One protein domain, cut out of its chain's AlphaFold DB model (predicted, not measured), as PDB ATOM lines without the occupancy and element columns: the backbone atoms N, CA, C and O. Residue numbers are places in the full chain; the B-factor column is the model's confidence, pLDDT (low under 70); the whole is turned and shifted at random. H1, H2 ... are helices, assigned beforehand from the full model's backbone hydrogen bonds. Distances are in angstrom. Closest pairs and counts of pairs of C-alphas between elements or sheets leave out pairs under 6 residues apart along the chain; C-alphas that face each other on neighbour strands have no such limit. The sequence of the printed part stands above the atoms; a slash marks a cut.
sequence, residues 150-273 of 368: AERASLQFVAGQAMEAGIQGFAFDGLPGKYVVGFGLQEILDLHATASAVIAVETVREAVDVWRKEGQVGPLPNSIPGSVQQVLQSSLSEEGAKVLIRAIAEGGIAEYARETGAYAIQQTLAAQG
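Overview. This is residues 150 to 273 of the 368 residues of an uncharacterized protein of Candidatus Accumulibacter sp. 66-26 (UniProt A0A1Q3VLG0). One long helix, H2, is the spine of a rod; H1 and H5 both cross its first half, while the small H3 and H4 pack on each other towards its last residues. The printed part has 124 residues, with five named helices, H1 to H5 in order along the chain, and no named strand. It is all helix, mostly crossed in its packing, and only just compact, close to loose, with a radius of gyration of the C-alphas of 16.1 A and spans of 52 by 25 by 24 A.

Arrangement. Start at H1, residues 153 to 164: its Gln 156 and Ala 195 of H2, residues 185 to 214, are the closest C-alphas, 4.6 A apart. H1 and H2 touch, about perpendicular at 78 degrees. H2 is the hub, touching three helices. With residues 207 to 211 alone it only just touches H3, residues 226 to 233, over 3 pairs of C-alphas within 8 A, closest at Trp 211 and Leu 232, 6.3 A. H3 touches H4, residues 238 to 249, closest at the C-alphas of Val 231 and Gly 240, 5.5 A. H5, residues 252 to 271, touches H2 at a steep tilt of 47 degrees, opposite ways, closest at the C-alphas of Ala 193 and Arg 258, 4.2 A. In the five helices, every O i to N i+4 pair is within hydrogen-bond range.

Along the chain. Find C-alpha 153 at (33.325, 49.385, 13.949), where H1 begins. H2 runs 42.2 A from C-alpha 185 at (30.506, 36.261, 27.262). H5 runs 28.7 A to C-alpha 271 at (39.986, 26.290, 26.753).

Size, cuts and confidence. The C-alphas farthest apart, of Gly 174 and Glu 238, are 52.1 A apart. The printed part has no cut. The links H1 to H2 and H2 to H3 are long. Residues 166 to 177 and 182 are under pLDDT 70.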
ATOM      1  N   ALA A 150      28.695  44.887  19.465       78.94
ATOM      2  CA  ALA A 150      28.871  44.157  18.215       78.94
ATOM      3  C   ALA A 150      28.724  45.030  16.957       78.94
ATOM      4  O   ALA A 150      29.276  44.674  15.925       78.94
ATOM      5  N   GLU A 151      28.041  46.176  17.030       79.31
ATOM      6  CA  GLU A 151      27.838  47.102  15.902       79.31
ATOM      7  C   GLU A 151      28.896  48.214  15.834       79.31
ATOM      8  O   GLU A 151      28.917  49.012  14.896       79.31
ATOM      9  N   ARG A 152      29.800  48.297  16.817       80.19
ATOM     10  CA  ARG A 152      30.820  49.348  16.850       80.19
ATOM     11  C   ARG A 152      32.015  48.945  15.996       80.19
ATOM     12  O   ARG A 152      32.801  48.091  16.400       80.19
ATOM     13  N   ALA A 153      32.211  49.631  14.871       74.88
ATOM     14  CA  ALA A 153      33.325  49.385  13.949       74.88
ATOM     15  C   ALA A 153      34.704  49.366  14.643       74.88
ATOM     16  O   ALA A 153      35.542  48.522  14.345       74.88
ATOM     17  N   SER A 154      34.930  50.242  15.630       76.94
ATOM     18  CA  SER A 154      36.180  50.266  16.400       76.94
ATOM     19  C   SER A 154      36.408  48.995  17.225       76.94
ATOM     20  O   SER A 154      37.540  48.530  17.330       76.94
ATOM     21  N   LEU A 155      35.350  48.410  17.790       77.38
ATOM     22  CA  LEU A 155      35.440  47.154  18.532       77.38
ATOM     23  C   LEU A 155      35.555  45.956  17.594       77.38
ATOM     24  O   LEU A 155      36.322  45.042  17.884       77.38
ATOM     25  N   GLN A 156      34.838  45.979  16.466       80.31
ATOM     26  CA  GLN A 156      34.952  44.958  15.422       80.31
ATOM     27  C   GLN A 156      36.385  44.894  14.885       80.31
ATOM     28  O   GLN A 156      36.938  43.809  14.751       80.31
ATOM     29  N   PHE A 157      37.017  46.049  14.654       77.00
ATOM     30  CA  PHE A 157      38.407  46.132  14.216       77.00
ATOM     31  C   PHE A 157      39.373  45.488  15.223       77.00
ATOM     32  O   PHE A 157      40.207  44.666  14.848       77.00
ATOM     33  N   VAL A 158      39.239  45.810  16.516       76.62
ATOM     34  CA  VAL A 158      40.089  45.224  17.569       76.62
ATOM     35  C   VAL A 158      39.851  43.719  17.707       76.62
ATOM     36  O   VAL A 158      40.817  42.964  17.804       76.62
ATOM     37  N   ALA A 159      38.594  43.271  17.678       77.38
ATOM     38  CA  ALA A 159      38.255  41.848  17.696       77.38
ATOM     39  C   ALA A 159      38.816  41.119  16.462       77.38
ATOM     40  O   ALA A 159      39.320  40.007  16.574       77.38
ATOM     41  N   GLY A 160      38.813  41.766  15.298       75.50
ATOM     42  CA  GLY A 160      39.414  41.234  14.083       75.50
ATOM     43  C   GLY A 160      40.924  41.025  14.188       75.50
ATOM     44  O   GLY A 160      41.420  39.926  13.954       75.50
ATOM     45  N   GLN A 161      41.649  42.049  14.643       74.88
ATOM     46  CA  GLN A 161      43.092  41.961  14.902       74.88
ATOM     47  C   GLN A 161      43.433  40.888  15.946       74.88
ATOM     48  O   GLN A 161      44.450  40.199  15.859       74.88
ATOM     49  N   ALA A 162      42.566  40.721  16.941       74.88
ATOM     50  CA  ALA A 162      42.713  39.692  17.954       74.88
ATOM     51  C   ALA A 162      42.623  38.279  17.375       74.88
ATOM     52  O   ALA A 162      43.468  37.434  17.679       74.88
ATOM     53  N   MET A 163      41.640  38.052  16.503       73.69
ATOM     54  CA  MET A 163      41.458  36.783  15.808       73.69
ATOM     55  C   MET A 163      42.662  36.424  14.941       73.69
ATOM     56  O   MET A 163      43.120  35.284  14.991       73.69
ATOM     57  N   GLU A 164      43.208  37.388  14.196       71.88
ATOM     58  CA  GLU A 164      44.426  37.191  13.398       71.88
ATOM     59  C   GLU A 164      45.622  36.783  14.269       71.88
ATOM     60  O   GLU A 164      46.409  35.915  13.894       71.88
ATOM     61  N   ALA A 165      45.731  37.368  15.462       70.31
ATOM     62  CA  ALA A 165      46.780  37.061  16.427       70.31
ATOM     63  C   ALA A 165      46.488  35.825  17.305       70.31
ATOM     64  O   ALA A 165      47.324  35.464  18.137       70.31
ATOM     65  N   GLY A 166      45.332  35.166  17.148       65.88
ATOM     66  CA  GLY A 166      44.927  34.019  17.970       65.88
ATOM     67  C   GLY A 166      44.751  34.358  19.454       65.88
ATOM     68  O   GLY A 166      44.924  33.499  20.320       65.88
ATOM     69  N   ILE A 167      44.450  35.620  19.756       68.19
ATOM     70  CA  ILE A 167      44.203  36.127  21.105       68.19
ATOM     71  C   ILE A 167      42.780  36.677  21.194       68.19
ATOM     72  O   ILE A 167      42.075  36.822  20.206       68.19
ATOM     73  N   GLN A 168      42.351  37.015  22.402       64.81
ATOM     74  CA  GLN A 168      41.001  37.524  22.656       64.81
ATOM     75  C   GLN A 168      40.827  39.021  22.371       64.81
ATOM     76  O   GLN A 168      39.703  39.511  22.317       64.81
ATOM     77  N   GLY A 169      41.932  39.765  22.229       64.06
ATOM     78  CA  GLY A 169      41.943  41.202  21.907       64.06
ATOM     79  C   GLY A 169      41.651  42.099  23.096       64.06
ATOM     80  O   GLY A 169      42.315  43.115  23.302       64.06
ATOM     81  N   PHE A 170      40.708  41.661  23.916       67.44
ATOM     82  CA  PHE A 170      40.284  42.287  25.148       67.44
ATOM     83  C   PHE A 170      40.557  41.360  26.336       67.44
ATOM     84  O   PHE A 170      40.436  40.141  26.237       67.44
ATOM     85  N   ALA A 171      40.917  41.947  27.472       63.91
ATOM     86  CA  ALA A 171      40.768  41.302  28.761       63.91
ATOM     87  C   ALA A 171      39.288  41.349  29.144       63.91
ATOM     88  O   ALA A 171      38.702  42.413  29.326       63.91
ATOM     89  N   PHE A 172      38.683  40.184  29.272       62.16
ATOM     90  CA  PHE A 172      37.393  40.045  29.942       62.16
ATOM     91  C   PHE A 172      37.669  39.879  31.421       62.16
ATOM     92  O   PHE A 172      38.745  39.383  31.743       62.16
ATOM     93  N   ASP A 173      36.764  40.306  32.304       55.31
ATOM     94  CA  ASP A 173      36.956  40.277  33.757       55.31
ATOM     95  C   ASP A 173      37.816  39.070  34.196       55.31
ATOM     96  O   ASP A 173      37.326  37.944  34.323       55.31
ATOM     97  N   GLY A 174      39.107  39.312  34.488       53.91
ATOM     98  CA  GLY A 174      40.074  38.329  35.013       53.91
ATOM     99  C   GLY A 174      40.900  37.520  34.012       53.91
ATOM    100  O   GLY A 174      41.716  36.708  34.447       53.91
ATOM    101  N   LEU A 175      40.736  37.736  32.713       58.34
ATOM    102  CA  LEU A 175      41.591  37.177  31.674       58.34
ATOM    103  C   LEU A 175      42.706  38.161  31.305       58.34
ATOM    104  O   LEU A 175      42.484  39.374  31.261       58.34
ATOM    105  N   PRO A 176      43.932  37.674  31.057       57.78
ATOM    106  CA  PRO A 176      45.043  38.536  30.690       57.78
ATOM    107  C   PRO A 176      44.823  39.157  29.303       57.78
ATOM    108  O   PRO A 176      44.632  38.466  28.309       57.78
ATOM    109  N   GLY A 177      44.905  40.484  29.243       66.88
ATOM    110  CA  GLY A 177      44.753  41.303  28.043       66.88
ATOM    111  C   GLY A 177      44.992  42.770  28.394       66.88
ATOM    112  O   GLY A 177      44.775  43.176  29.536       66.88
ATOM    113  N   LYS A 178      45.493  43.563  27.442       70.56
ATOM    114  CA  LYS A 178      45.875  44.958  27.713       70.56
ATOM    115  C   LYS A 178      44.665  45.868  27.923       70.56
ATOM    116  O   LYS A 178      44.747  46.777  28.735       70.56
ATOM    117  N   TYR A 179      43.565  45.644  27.211       70.44
ATOM    118  CA  TYR A 179      42.365  46.481  27.286       70.44
ATOM    119  C   TYR A 179      41.230  45.692  27.922       70.44
ATOM    120  O   TYR A 179      40.810  44.692  27.352       70.44
ATOM    121  N   VAL A 180      40.761  46.114  29.093       70.00
ATOM    122  CA  VAL A 180      39.688  45.454  29.839       70.00
ATOM    123  C   VAL A 180      38.356  46.112  29.494       70.00
ATOM    124  O   VAL A 180      38.225  47.328  29.614       70.00
ATOM    125  N   VAL A 181      37.368  45.320  29.081       71.12
ATOM    126  CA  VAL A 181      35.987  45.770  28.820       71.12
ATOM    127  C   VAL A 181      35.022  44.950  29.664       71.12
ATOM    128  O   VAL A 181      35.175  43.736  29.793       71.12
ATOM    129  N   GLY A 182      34.015  45.613  30.236       68.69
ATOM    130  CA  GLY A 182      32.987  44.986  31.077       68.69
ATOM    131  C   GLY A 182      31.903  44.252  30.282       68.69
ATOM    132  O   GLY A 182      30.726  44.459  30.554       68.69
ATOM    133  N   PHE A 183      32.287  43.467  29.276       74.69
ATOM    134  CA  PHE A 183      31.356  42.696  28.451       74.69
ATOM    135  C   PHE A 183      31.015  41.346  29.063       74.69
ATOM    136  O   PHE A 183      31.879  40.689  29.646       74.69
ATOM    137  N   GLY A 184      29.783  40.895  28.833       74.31
ATOM    138  CA  GLY A 184      29.405  39.503  29.058       74.31
ATOM    139  C   GLY A 184      29.910  38.576  27.944       74.31
ATOM    140  O   GLY A 184      30.091  39.001  26.802       74.31
ATOM    141  N   LEU A 185      30.075  37.281  28.241       77.88
ATOM    142  CA  LEU A 185      30.506  36.261  27.262       77.88
ATOM    143  C   LEU A 185      29.693  36.269  25.963       77.88
ATOM    144  O   LEU A 185      30.278  36.132  24.894       77.88
ATOM    145  N   GLN A 186      28.375  36.465  26.033       81.44
ATOM    146  CA  GLN A 186      27.542  36.501  24.828       81.44
ATOM    147  C   GLN A 186      27.878  37.698  23.930       81.44
ATOM    148  O   GLN A 186      28.039  37.537  22.725       81.44
ATOM    149  N   GLU A 187      28.070  38.883  24.512       81.19
ATOM    150  CA  GLU A 187      28.423  40.090  23.755       81.19
ATOM    151  C   GLU A 187      29.784  39.940  23.066       81.19
ATOM    152  O   GLU A 187      29.997  40.442  21.964       81.19
ATOM    153  N   ILE A 188      30.704  39.211  23.701       79.56
ATOM    154  CA  ILE A 188      32.030  38.911  23.162       79.56
ATOM    155  C   ILE A 188      31.926  37.989  21.953       79.56
ATOM    156  O   ILE A 188      32.599  38.229  20.947       79.56
ATOM    157  N   LEU A 189      31.099  36.945  22.046       84.50
ATOM    158  CA  LEU A 189      30.839  36.059  20.917       84.50
ATOM    159  C   LEU A 189      30.220  36.821  19.754       84.50
ATOM    160  O   LEU A 189      30.709  36.707  18.634       84.50
ATOM    161  N   ASP A 190      29.192  37.624  20.024       86.69
ATOM    162  CA  ASP A 190      28.481  38.391  19.003       86.69
ATOM    163  C   ASP A 190      29.419  39.402  18.323       86.69
ATOM    164  O   ASP A 190      29.398  39.561  17.097       86.69
ATOM    165  N   LEU A 191      30.304  40.036  19.100       85.56
ATOM    166  CA  LEU A 191      31.341  40.928  18.589       85.56
ATOM    167  C   LEU A 191      32.322  40.197  17.662       85.56
ATOM    168  O   LEU A 191      32.578  40.673  16.558       85.56
ATOM    169  N   HIS A 192      32.850  39.042  18.074       84.31
ATOM    170  CA  HIS A 192      33.802  38.271  17.264       84.31
ATOM    171  C   HIS A 192      33.145  37.657  16.026       84.31
ATOM    172  O   HIS A 192      33.747  37.647  14.953       84.31
ATOM    173  N   ALA A 193      31.898  37.195  16.136       88.44
ATOM    174  CA  ALA A 193      31.115  36.722  15.002       88.44
ATOM    175  C   ALA A 193      30.933  37.844  13.971       88.44
ATOM    176  O   ALA A 193      31.182  37.654  12.780       88.44
ATOM    177  N   THR A 194      30.564  39.041  14.432       87.81
ATOM    178  CA  THR A 194      30.368  40.202  13.558       87.81
ATOM    179  C   THR A 194      31.681  40.662  12.930       87.81
ATOM    180  O   THR A 194      31.730  40.867  11.719       87.81
ATOM    181  N   ALA A 195      32.763  40.741  13.708       85.38
ATOM    182  CA  ALA A 195      34.095  41.067  13.201       85.38
ATOM    183  C   ALA A 195      34.554  40.073  12.121       85.38
ATOM    184  O   ALA A 195      35.013  40.484  11.059       85.38
ATOM    185  N   SER A 196      34.343  38.773  12.350       87.06
ATOM    186  CA  SER A 196      34.658  37.717  11.377       87.06
ATOM    187  C   SER A 196      33.920  37.915  10.059       87.06
ATOM    188  O   SER A 196      34.505  37.741   8.992       87.06
ATOM    189  N   ALA A 197      32.642  38.290  10.125       88.50
ATOM    190  CA  ALA A 197      31.829  38.544   8.945       88.50
ATOM    191  C   ALA A 197      32.329  39.747   8.142       88.50
ATOM    192  O   ALA A 197      32.434  39.658   6.919       88.50
ATOM    193  N   VAL A 198      32.659  40.847   8.825       86.12
ATOM    194  CA  VAL A 198      33.196  42.060   8.192       86.12
ATOM    195  C   VAL A 198      34.521  41.748   7.501       86.12
ATOM    196  O   VAL A 198      34.637  41.966   6.295       86.12
ATOM    197  N   ILE A 199      35.459  41.128   8.222       85.38
ATOM    198  CA  ILE A 199      36.769  40.750   7.679       85.38
ATOM    199  C   ILE A 199      36.618  39.807   6.488       85.38
ATOM    200  O   ILE A 199      37.266  40.006   5.466       85.38
ATOM    201  N   ALA A 200      35.759  38.787   6.574       88.31
ATOM    202  CA  ALA A 200      35.577  37.836   5.480       88.31
ATOM    203  C   ALA A 200      35.011  38.503   4.217       88.31
ATOM    204  O   ALA A 200      35.456  38.194   3.112       88.31
ATOM    205  N   VAL A 201      34.059  39.431   4.359       88.69
ATOM    206  CA  VAL A 201      33.500  40.174   3.220       88.69
ATOM    207  C   VAL A 201      34.549  41.090   2.593       88.69
ATOM    208  O   VAL A 201      34.664  41.115   1.368       88.69
ATOM    209  N   GLU A 202      35.329  41.809   3.399       86.50
ATOM    210  CA  GLU A 202      36.426  42.654   2.909       86.50
ATOM    211  C   GLU A 202      37.514  41.821   2.224       86.50
ATOM    212  O   GLU A 202      37.863  42.103   1.079       86.50
ATOM    213  N   THR A 203      37.931  40.712   2.837       87.06
ATOM    214  CA  THR A 203      38.903  39.773   2.253       87.06
ATOM    215  C   THR A 203      38.422  39.243   0.903       87.06
ATOM    216  O   THR A 203      39.197  39.170  -0.048       87.06
ATOM    217  N   VAL A 204      37.138  38.882   0.775       89.00
ATOM    218  CA  VAL A 204      36.585  38.432  -0.512       89.00
ATOM    219  C   VAL A 204      36.553  39.569  -1.533       89.00
ATOM    220  O   VAL A 204      36.854  39.322  -2.698       89.00
ATOM    221  N   ARG A 205      36.224  40.804  -1.140       89.00
ATOM    222  CA  ARG A 205      36.253  41.959  -2.057       89.00
ATOM    223  C   ARG A 205      37.658  42.203  -2.602       89.00
ATOM    224  O   ARG A 205      37.823  42.303  -3.816       89.00
ATOM    225  N   GLU A 206      38.659  42.215  -1.729       88.06
ATOM    226  CA  GLU A 206      40.063  42.350  -2.123       88.06
ATOM    227  C   GLU A 206      40.510  41.191  -3.020       88.06
ATOM    228  O   GLU A 206      41.130  41.400  -4.066       88.06
ATOM    229  N   ALA A 207      40.129  39.961  -2.666       88.38
ATOM    230  CA  ALA A 207      40.418  38.779  -3.462       88.38
ATOM    231  C   ALA A 207      39.778  38.847  -4.856       88.38
ATOM    232  O   ALA A 207      40.421  38.480  -5.833       88.38
ATOM    233  N   VAL A 208      38.546  39.346  -4.989       90.19
ATOM    234  CA  VAL A 208      37.894  39.548  -6.294       90.19
ATOM    235  C   VAL A 208      38.665  40.562  -7.144       90.19
ATOM    236  O   VAL A 208      38.831  40.348  -8.347       90.19
ATOM    237  N   ASP A 209      39.180  41.635  -6.545       89.44
ATOM    238  CA  ASP A 209      39.993  42.617  -7.264       89.44
ATOM    239  C   ASP A 209      41.324  42.034  -7.750       89.44
ATOM    240  O   ASP A 209      41.741  42.312  -8.880       89.44
ATOM    241  N   VAL A 210      41.975  41.198  -6.935       89.19
ATOM    242  CA  VAL A 210      43.172  40.441  -7.336       89.19
ATOM    243  C   VAL A 210      42.822  39.449  -8.442       89.19
ATOM    244  O   VAL A 210      43.471  39.436  -9.483       89.19
ATOM    245  N   TRP A 211      41.738  38.689  -8.283       90.81
ATOM    246  CA  TRP A 211      41.261  37.720  -9.267       90.81
ATOM    247  C   TRP A 211      41.003  38.360 -10.632       90.81
ATOM    248  O   TRP A 211      41.394  37.821 -11.666       90.81
ATOM    249  N   ARG A 212      40.405  39.557 -10.642       88.19
ATOM    250  CA  ARG A 212      40.151  40.339 -11.857       88.19
ATOM    251  C   ARG A 212      41.439  40.779 -12.555       88.19
ATOM    252  O   ARG A 212      41.464  40.860 -13.780       88.19
ATOM    253  N   LYS A 213      42.476  41.132 -11.790       88.19
ATOM    254  CA  LYS A 213      43.748  41.659 -12.313       88.19
ATOM    255  C   LYS A 213      44.711  40.552 -12.737       88.19
ATOM    256  O   LYS A 213      45.372  40.685 -13.762       88.19
ATOM    257  N   GLU A 214      44.788  39.486 -11.952       86.56
ATOM    258  CA  GLU A 214      45.839  38.464 -12.026       86.56
ATOM    259  C   GLU A 214      45.316  37.103 -12.510       86.56
ATOM    260  O   GLU A 214      46.098  36.227 -12.872       86.56
ATOM    261  N   GLY A 215      43.993  36.918 -12.562       79.19
ATOM    262  CA  GLY A 215      43.340  35.714 -13.080       79.19
ATOM    263  C   GLY A 215      43.261  34.541 -12.101       79.19
ATOM    264  O   GLY A 215      42.569  33.572 -12.406       79.19
ATOM    265  N   GLN A 216      43.928  34.619 -10.945       79.75
ATOM    266  CA  GLN A 216      43.854  33.660  -9.836       79.75
ATOM    267  C   GLN A 216      44.243  34.345  -8.519       79.75
ATOM    268  O   GLN A 216      45.060  35.264  -8.521       79.75
ATOM    269  N   VAL A 217      43.681  33.889  -7.402       88.19
ATOM    270  CA  VAL A 217      44.033  34.353  -6.050       88.19
ATOM    271  C   VAL A 217      44.821  33.267  -5.323       88.19
ATOM    272  O   VAL A 217      44.636  32.074  -5.569       88.19
ATOM    273  N   GLY A 218      45.706  33.678  -4.415       85.62
ATOM    274  CA  GLY A 218      46.391  32.768  -3.504       85.62
ATOM    275  C   GLY A 218      45.456  32.060  -2.506       85.62
ATOM    276  O   GLY A 218      44.229  32.191  -2.561       85.62
ATOM    277  N   PRO A 219      46.032  31.292  -1.566       86.94
ATOM    278  CA  PRO A 219      45.280  30.654  -0.492       86.94
ATOM    279  C   PRO A 219      44.493  31.688   0.318       86.94
ATOM    280  O   PRO A 219      45.038  32.719   0.709       86.94
ATOM    281  N   LEU A 220      43.220  31.395   0.576       87.69
ATOM    282  CA  LEU A 220      42.317  32.247   1.341       87.69
ATOM    283  C   LEU A 220      42.084  31.658   2.741       87.69
ATOM    284  O   LEU A 220      42.213  30.443   2.917       87.69
ATOM    285  N   PRO A 221      41.756  32.487   3.747       84.62
ATOM    286  CA  PRO A 221      41.501  32.011   5.101       84.62
ATOM    287  C   PRO A 221      40.267  31.100   5.179       84.62
ATOM    288  O   PRO A 221      39.296  31.256   4.439       84.62
ATOM    289  N   ASN A 222      40.275  30.181   6.151       84.75
ATOM    290  CA  ASN A 222      39.189  29.218   6.395       84.75
ATOM    291  C   ASN A 222      37.851  29.863   6.797       84.75
ATOM    292  O   ASN A 222      36.828  29.181   6.809       84.75
ATOM    293  N   SER A 223      37.853  31.158   7.124       83.62
ATOM    294  CA  SER A 223      36.651  31.964   7.360       83.62
ATOM    295  C   SER A 223      35.841  32.222   6.085       83.62
ATOM    296  O   SER A 223      34.693  32.648   6.174       83.62
ATOM    297  N   ILE A 224      36.402  31.950   4.902       89.06
ATOM    298  CA  ILE A 224      35.710  32.061   3.615       89.06
ATOM    299  C   ILE A 224      35.147  30.684   3.220       89.06
ATOM    300  O   ILE A 224      35.885  29.698   3.296       89.06
ATOM    301  N   PRO A 225      33.889  30.577   2.746       90.56
ATOM    302  CA  PRO A 225      33.322  29.303   2.302       90.56
ATOM    303  C   PRO A 225      34.178  28.621   1.229       90.56
ATOM    304  O   PRO A 225      34.603  29.263   0.267       90.56
ATOM    305  N   GLY A 226      34.372  27.303   1.331       87.31
ATOM    306  CA  GLY A 226      35.211  26.547   0.389       87.31
ATOM    307  C   GLY A 226      34.778  26.674  -1.080       87.31
ATOM    308  O   GLY A 226      35.626  26.712  -1.968       87.31
ATOM    309  N   SER A 227      33.478  26.830  -1.344       88.75
ATOM    310  CA  SER A 227      32.947  27.103  -2.689       88.75
ATOM    311  C   SER A 227      33.439  28.438  -3.258       88.75
ATOM    312  O   SER A 227      33.789  28.515  -4.432       88.75
ATOM    313  N   VAL A 228      33.515  29.480  -2.427       89.69
ATOM    314  CA  VAL A 228      34.027  30.807  -2.799       89.69
ATOM    315  C   VAL A 228      35.542  30.759  -2.984       89.69
ATOM    316  O   VAL A 228      36.052  31.302  -3.964       89.69
ATOM    317  N   GLN A 229      36.255  30.049  -2.103       91.69
ATOM    318  CA  GLN A 229      37.698  29.846  -2.247       91.69
ATOM    319  C   GLN A 229      38.041  29.145  -3.565       91.69
ATOM    320  O   GLN A 229      38.897  29.619  -4.305       91.69
ATOM    321  N   GLN A 230      37.333  28.058  -3.892       89.81
ATOM    322  CA  GLN A 230      37.559  27.295  -5.117       89.81
ATOM    323  C   GLN A 230      37.349  28.150  -6.372       89.81
ATOM    324  O   GLN A 230      38.111  28.027  -7.329       89.81
ATOM    325  N   VAL A 231      36.341  29.029  -6.371       90.88
ATOM    326  CA  VAL A 231      36.097  29.950  -7.486       90.88
ATOM    327  C   VAL A 231      37.243  30.952  -7.632       90.88
ATOM    328  O   VAL A 231      37.796  31.069  -8.723       90.88
ATOM    329  N   LEU A 232      37.642  31.630  -6.551       89.12
ATOM    330  CA  LEU A 232      38.700  32.653  -6.578       89.12
ATOM    331  C   LEU A 232      40.095  32.076  -6.875       89.12
ATOM    332  O   LEU A 232      40.955  32.766  -7.419       89.12
ATOM    333  N   GLN A 233      40.321  30.803  -6.549       90.12
ATOM    334  CA  GLN A 233      41.554  30.077  -6.867       90.12
ATOM    335  C   GLN A 233      41.551  29.467  -8.277       90.12
ATOM    336  O   GLN A 233      42.588  29.007  -8.753       90.12
ATOM    337  N   SER A 234      40.401  29.440  -8.954       87.44
ATOM    338  CA  SER A 234      40.287  29.000 -10.347       87.44
ATOM    339  C   SER A 234      40.493  30.161 -11.320       87.44
ATOM    340  O   SER A 234      40.482  31.323 -10.924       87.44
ATOM    341  N   SER A 235      40.669  29.872 -12.611       86.81
ATOM    342  CA  SER A 235      40.742  30.923 -13.630       86.81
ATOM    343  C   SER A 235      39.425  31.696 -13.756       86.81
ATOM    344  O   SER A 235      38.340  31.124 -13.625       86.81
ATOM    345  N   LEU A 236      39.528  32.989 -14.077       87.62
ATOM    346  CA  LEU A 236      38.378  33.866 -14.306       87.62
ATOM    347  C   LEU A 236      37.377  33.251 -15.303       87.62
ATOM    348  O   LEU A 236      37.722  32.960 -16.448       87.62
ATOM    349  N   SER A 237      36.129  33.071 -14.863       88.38
ATOM    350  CA  SER A 237      35.040  32.503 -15.666       88.38
ATOM    351  C   SER A 237      33.696  33.155 -15.342       88.38
ATOM    352  O   SER A 237      33.481  33.646 -14.231       88.38
ATOM    353  N   GLU A 238      32.777  33.151 -16.312       87.00
ATOM    354  CA  GLU A 238      31.438  33.732 -16.158       87.00
ATOM    355  C   GLU A 238      30.617  32.985 -15.093       87.00
ATOM    356  O   GLU A 238      30.011  33.599 -14.217       87.00
ATOM    357  N   GLU A 239      30.655  31.652 -15.109       86.69
ATOM    358  CA  GLU A 239      30.029  30.803 -14.093       86.69
ATOM    359  C   GLU A 239      30.616  31.048 -12.698       86.69
ATOM    360  O   GLU A 239      29.855  31.157 -11.735       86.69
ATOM    361  N   GLY A 240      31.937  31.215 -12.581       84.75
ATOM    362  CA  GLY A 240      32.577  31.588 -11.318       84.75
ATOM    363  C   GLY A 240      32.098  32.948 -10.804       84.75
ATOM    364  O   GLY A 240      31.716  33.079  -9.641       84.75
ATOM    365  N   ALA A 241      32.017  33.950 -11.684       85.94
ATOM    366  CA  ALA A 241      31.507  35.273 -11.332       85.94
ATOM    367  C   ALA A 241      30.043  35.227 -10.858       85.94
ATOM    368  O   ALA A 241      29.703  35.871  -9.867       85.94
ATOM    369  N   LYS A 242      29.180  34.421 -11.497       87.06
ATOM    370  CA  LYS A 242      27.783  34.221 -11.061       87.06
ATOM    371  C   LYS A 242      27.699  33.617  -9.657       87.06
ATOM    372  O   LYS A 242      26.878  34.065  -8.857       87.06
ATOM    373  N   VAL A 243      28.545  32.633  -9.344       85.31
ATOM    374  CA  VAL A 243      28.612  32.021  -8.004       85.31
ATOM    375  C   VAL A 243      29.042  33.047  -6.954       85.31
ATOM    376  O   VAL A 243      28.410  33.135  -5.903       85.31
ATOM    377  N   LEU A 244      30.058  33.861  -7.249       85.75
ATOM    378  CA  LEU A 244      30.531  34.930  -6.361       85.75
ATOM    379  C   LEU A 244      29.470  36.006  -6.118       85.75
ATOM    380  O   LEU A 244      29.194  36.343  -4.970       85.75
ATOM    381  N   ILE A 245      28.840  36.511  -7.184       85.25
ATOM    382  CA  ILE A 245      27.776  37.520  -7.083       85.25
ATOM    383  C   ILE A 245      26.636  36.990  -6.220       85.25
ATOM    384  O   ILE A 245      26.156  37.700  -5.342       85.25
ATOM    385  N   ARG A 246      26.235  35.733  -6.430       84.44
ATOM    386  CA  ARG A 246      25.191  35.094  -5.633       84.44
ATOM    387  C   ARG A 246      25.591  34.973  -4.161       84.44
ATOM    388  O   ARG A 246      24.816  35.369  -3.301       84.44
ATOM    389  N   ALA A 247      26.805  34.504  -3.873       82.44
ATOM    390  CA  ALA A 247      27.302  34.359  -2.504       82.44
ATOM    391  C   ALA A 247      27.396  35.699  -1.750       82.44
ATOM    392  O   ALA A 247      27.145  35.744  -0.544       82.44
ATOM    393  N   ILE A 248      27.728  36.790  -2.452       83.38
ATOM    394  CA  ILE A 248      27.750  38.150  -1.895       83.38
ATOM    395  C   ILE A 248      26.322  38.681  -1.705       83.38
ATOM    396  O   ILE A 248      26.005  39.194  -0.634       83.38
ATOM    397  N   ALA A 249      25.459  38.548  -2.715       82.06
ATOM    398  CA  ALA A 249      24.093  39.075  -2.695       82.06
ATOM    399  C   ALA A 249      23.197  38.379  -1.661       82.06
ATOM    400  O   ALA A 249      22.365  39.026  -1.032       82.06
ATOM    401  N   GLU A 250      23.376  37.072  -1.468       86.31
ATOM    402  CA  GLU A 250      22.637  36.285  -0.475       86.31
ATOM    403  C   GLU A 250      23.234  36.418   0.939       86.31
ATOM    404  O   GLU A 250      22.646  35.928   1.896       86.31
ATOM    405  N   GLY A 251      24.392  37.072   1.099       84.62
ATOM    406  CA  GLY A 251      25.054  37.238   2.397       84.62
ATOM    407  C   GLY A 251      25.702  35.963   2.954       84.62
ATOM    408  O   GLY A 251      26.177  35.974   4.091       84.62
ATOM    409  N   GLY A 252      25.784  34.887   2.165       86.75
ATOM    410  CA  GLY A 252      26.270  33.578   2.620       86.75
ATOM    411  C   GLY A 252      27.730  33.576   3.088       86.75
ATOM    412  O   GLY A 252      28.094  32.793   3.960       86.75
ATOM    413  N   ILE A 253      28.568  34.483   2.568       87.56
ATOM    414  CA  ILE A 253      29.949  34.670   3.059       87.56
ATOM    415  C   ILE A 253      29.941  35.190   4.497       87.56
ATOM    416  O   ILE A 253      30.652  34.663   5.348       87.56
ATOM    417  N   ALA A 254      29.129  36.215   4.764       87.94
ATOM    418  CA  ALA A 254      29.033  36.821   6.084       87.94
ATOM    419  C   ALA A 254      28.456  35.828   7.098       87.94
ATOM    420  O   ALA A 254      28.987  35.710   8.195       87.94
ATOM    421  N   GLU A 255      27.406  35.091   6.731       88.69
ATOM    422  CA  GLU A 255      26.775  34.094   7.601       88.69
ATOM    423  C   GLU A 255      27.740  32.966   7.984       88.69
ATOM    424  O   GLU A 255      27.974  32.739   9.170       88.69
ATOM    425  N   TYR A 256      28.403  32.353   7.000       89.50
ATOM    426  CA  TYR A 256      29.410  31.322   7.250       89.50
ATOM    427  C   TYR A 256      30.563  31.833   8.128       89.50
ATOM    428  O   TYR A 256      31.016  31.152   9.053       89.50
ATOM    429  N   ALA A 257      31.034  33.055   7.873       88.31
ATOM    430  CA  ALA A 257      32.093  33.666   8.663       88.31
ATOM    431  C   ALA A 257      31.649  33.973  10.104       88.31
ATOM    432  O   ALA A 257      32.455  33.790  11.017       88.31
ATOM    433  N   ARG A 258      30.384  34.367  10.339       89.81
ATOM    434  CA  ARG A 258      29.843  34.530  11.704       89.81
ATOM    435  C   ARG A 258      29.884  33.220  12.471       89.81
ATOM    436  O   ARG A 258      30.367  33.208  13.598       89.81
ATOM    437  N   GLU A 259      29.406  32.134  11.870       88.62
ATOM    438  CA  GLU A 259      29.370  30.817  12.516       88.62
ATOM    439  C   GLU A 259      30.776  30.315  12.846       88.62
ATOM    440  O   GLU A 259      31.061  29.906  13.973       88.62
ATOM    441  N   THR A 260      31.683  30.405  11.873       85.00
ATOM    442  CA  THR A 260      33.067  29.943  12.025       85.00
ATOM    443  C   THR A 260      33.819  30.789  13.056       85.00
ATOM    444  O   THR A 260      34.553  30.259  13.891       85.00
ATOM    445  N   GLY A 261      33.597  32.104  13.029       81.44
ATOM    446  CA  GLY A 261      34.150  33.061  13.978       81.44
ATOM    447  C   GLY A 261      33.676  32.819  15.403       81.44
ATOM    448  O   GLY A 261      34.501  32.668  16.304       81.44
ATOM    449  N   ALA A 262      32.356  32.708  15.593       85.38
ATOM    450  CA  ALA A 262      31.730  32.392  16.874       85.38
ATOM    451  C   ALA A 262      32.269  31.079  17.453       85.38
ATOM    452  O   ALA A 262      32.634  31.013  18.626       85.38
ATOM    453  N   TYR A 263      32.391  30.048  16.616       85.06
ATOM    454  CA  TYR A 263      32.934  28.760  17.029       85.06
ATOM    455  C   TYR A 263      34.400  28.856  17.483       85.06
ATOM    456  O   TYR A 263      34.764  28.312  18.528       85.06
ATOM    457  N   ALA A 264      35.243  29.583  16.743       80.25
ATOM    458  CA  ALA A 264      36.656  29.757  17.077       80.25
ATOM    459  C   ALA A 264      36.856  30.482  18.419       80.25
ATOM    460  O   ALA A 264      37.661  30.050  19.256       80.25
ATOM    461  N   ILE A 265      36.096  31.553  18.666       80.31
ATOM    462  CA  ILE A 265      36.178  32.257  19.949       80.31
ATOM    463  C   ILE A 265      35.570  31.416  21.082       80.31
ATOM    464  O   ILE A 265      36.134  31.377  22.173       80.31
ATOM    465  N   GLN A 266      34.506  30.646  20.826       82.69
ATOM    466  CA  GLN A 266      33.910  29.754  21.821       82.69
ATOM    467  C   GLN A 266      34.891  28.663  22.266       82.69
ATOM    468  O   GLN A 266      35.003  28.399  23.460       82.69
ATOM    469  N   GLN A 267      35.649  28.065  21.341       81.31
ATOM    470  CA  GLN A 267      36.722  27.131  21.701       81.31
ATOM    471  C   GLN A 267      37.806  27.800  22.553       81.31
ATOM    472  O   GLN A 267      38.282  27.212  23.524       81.31
ATOM    473  N   THR A 268      38.174  29.035  22.210       78.19
ATOM    474  CA  THR A 268      39.180  29.811  22.945       78.19
ATOM    475  C   THR A 268      38.724  30.110  24.375       78.19
ATOM    476  O   THR A 268      39.505  29.975  25.315       78.19
ATOM    477  N   LEU A 269      37.449  30.466  24.559       78.44
ATOM    478  CA  LEU A 269      36.831  30.681  25.869       78.44
ATOM    479  C   LEU A 269      36.733  29.371  26.668       78.44
ATOM    480  O   LEU A 269      37.140  29.320  27.830       78.44
ATOM    481  N   ALA A 270      36.293  28.283  26.032       79.06
ATOM    482  CA  ALA A 270      36.186  26.971  26.666       79.06
ATOM    483  C   ALA A 270      37.548  26.431  27.134       79.06
ATOM    484  O   ALA A 270      37.648  25.873  28.227       79.06
ATOM    485  N   ALA A 271      38.620  26.649  26.362       75.81
ATOM    486  CA  ALA A 271      39.986  26.290  26.753       75.81
ATOM    487  C   ALA A 271      40.460  27.016  28.027       75.81
ATOM    488  O   ALA A 271      41.363  26.540  28.714       75.81
ATOM    489  N   GLN A 272      39.833  28.143  28.362       71.62
ATOM    490  CA  GLN A 272      40.089  28.918  29.575       71.62
ATOM    491  C   GLN A 272      39.074  28.633  30.694       71.62
ATOM    492  O   GLN A 272      39.085  29.304  31.724       71.62
ATOM    493  N   GLY A 273      38.210  27.630  30.515       70.94
ATOM    494  CA  GLY A 273      37.190  27.246  31.489       70.94
ATOM    495  C   GLY A 273      35.982  28.182  31.531       70.94
ATOM    496  O   GLY A 273      35.231  28.151  32.504       70.94
TER     497      GLY A 273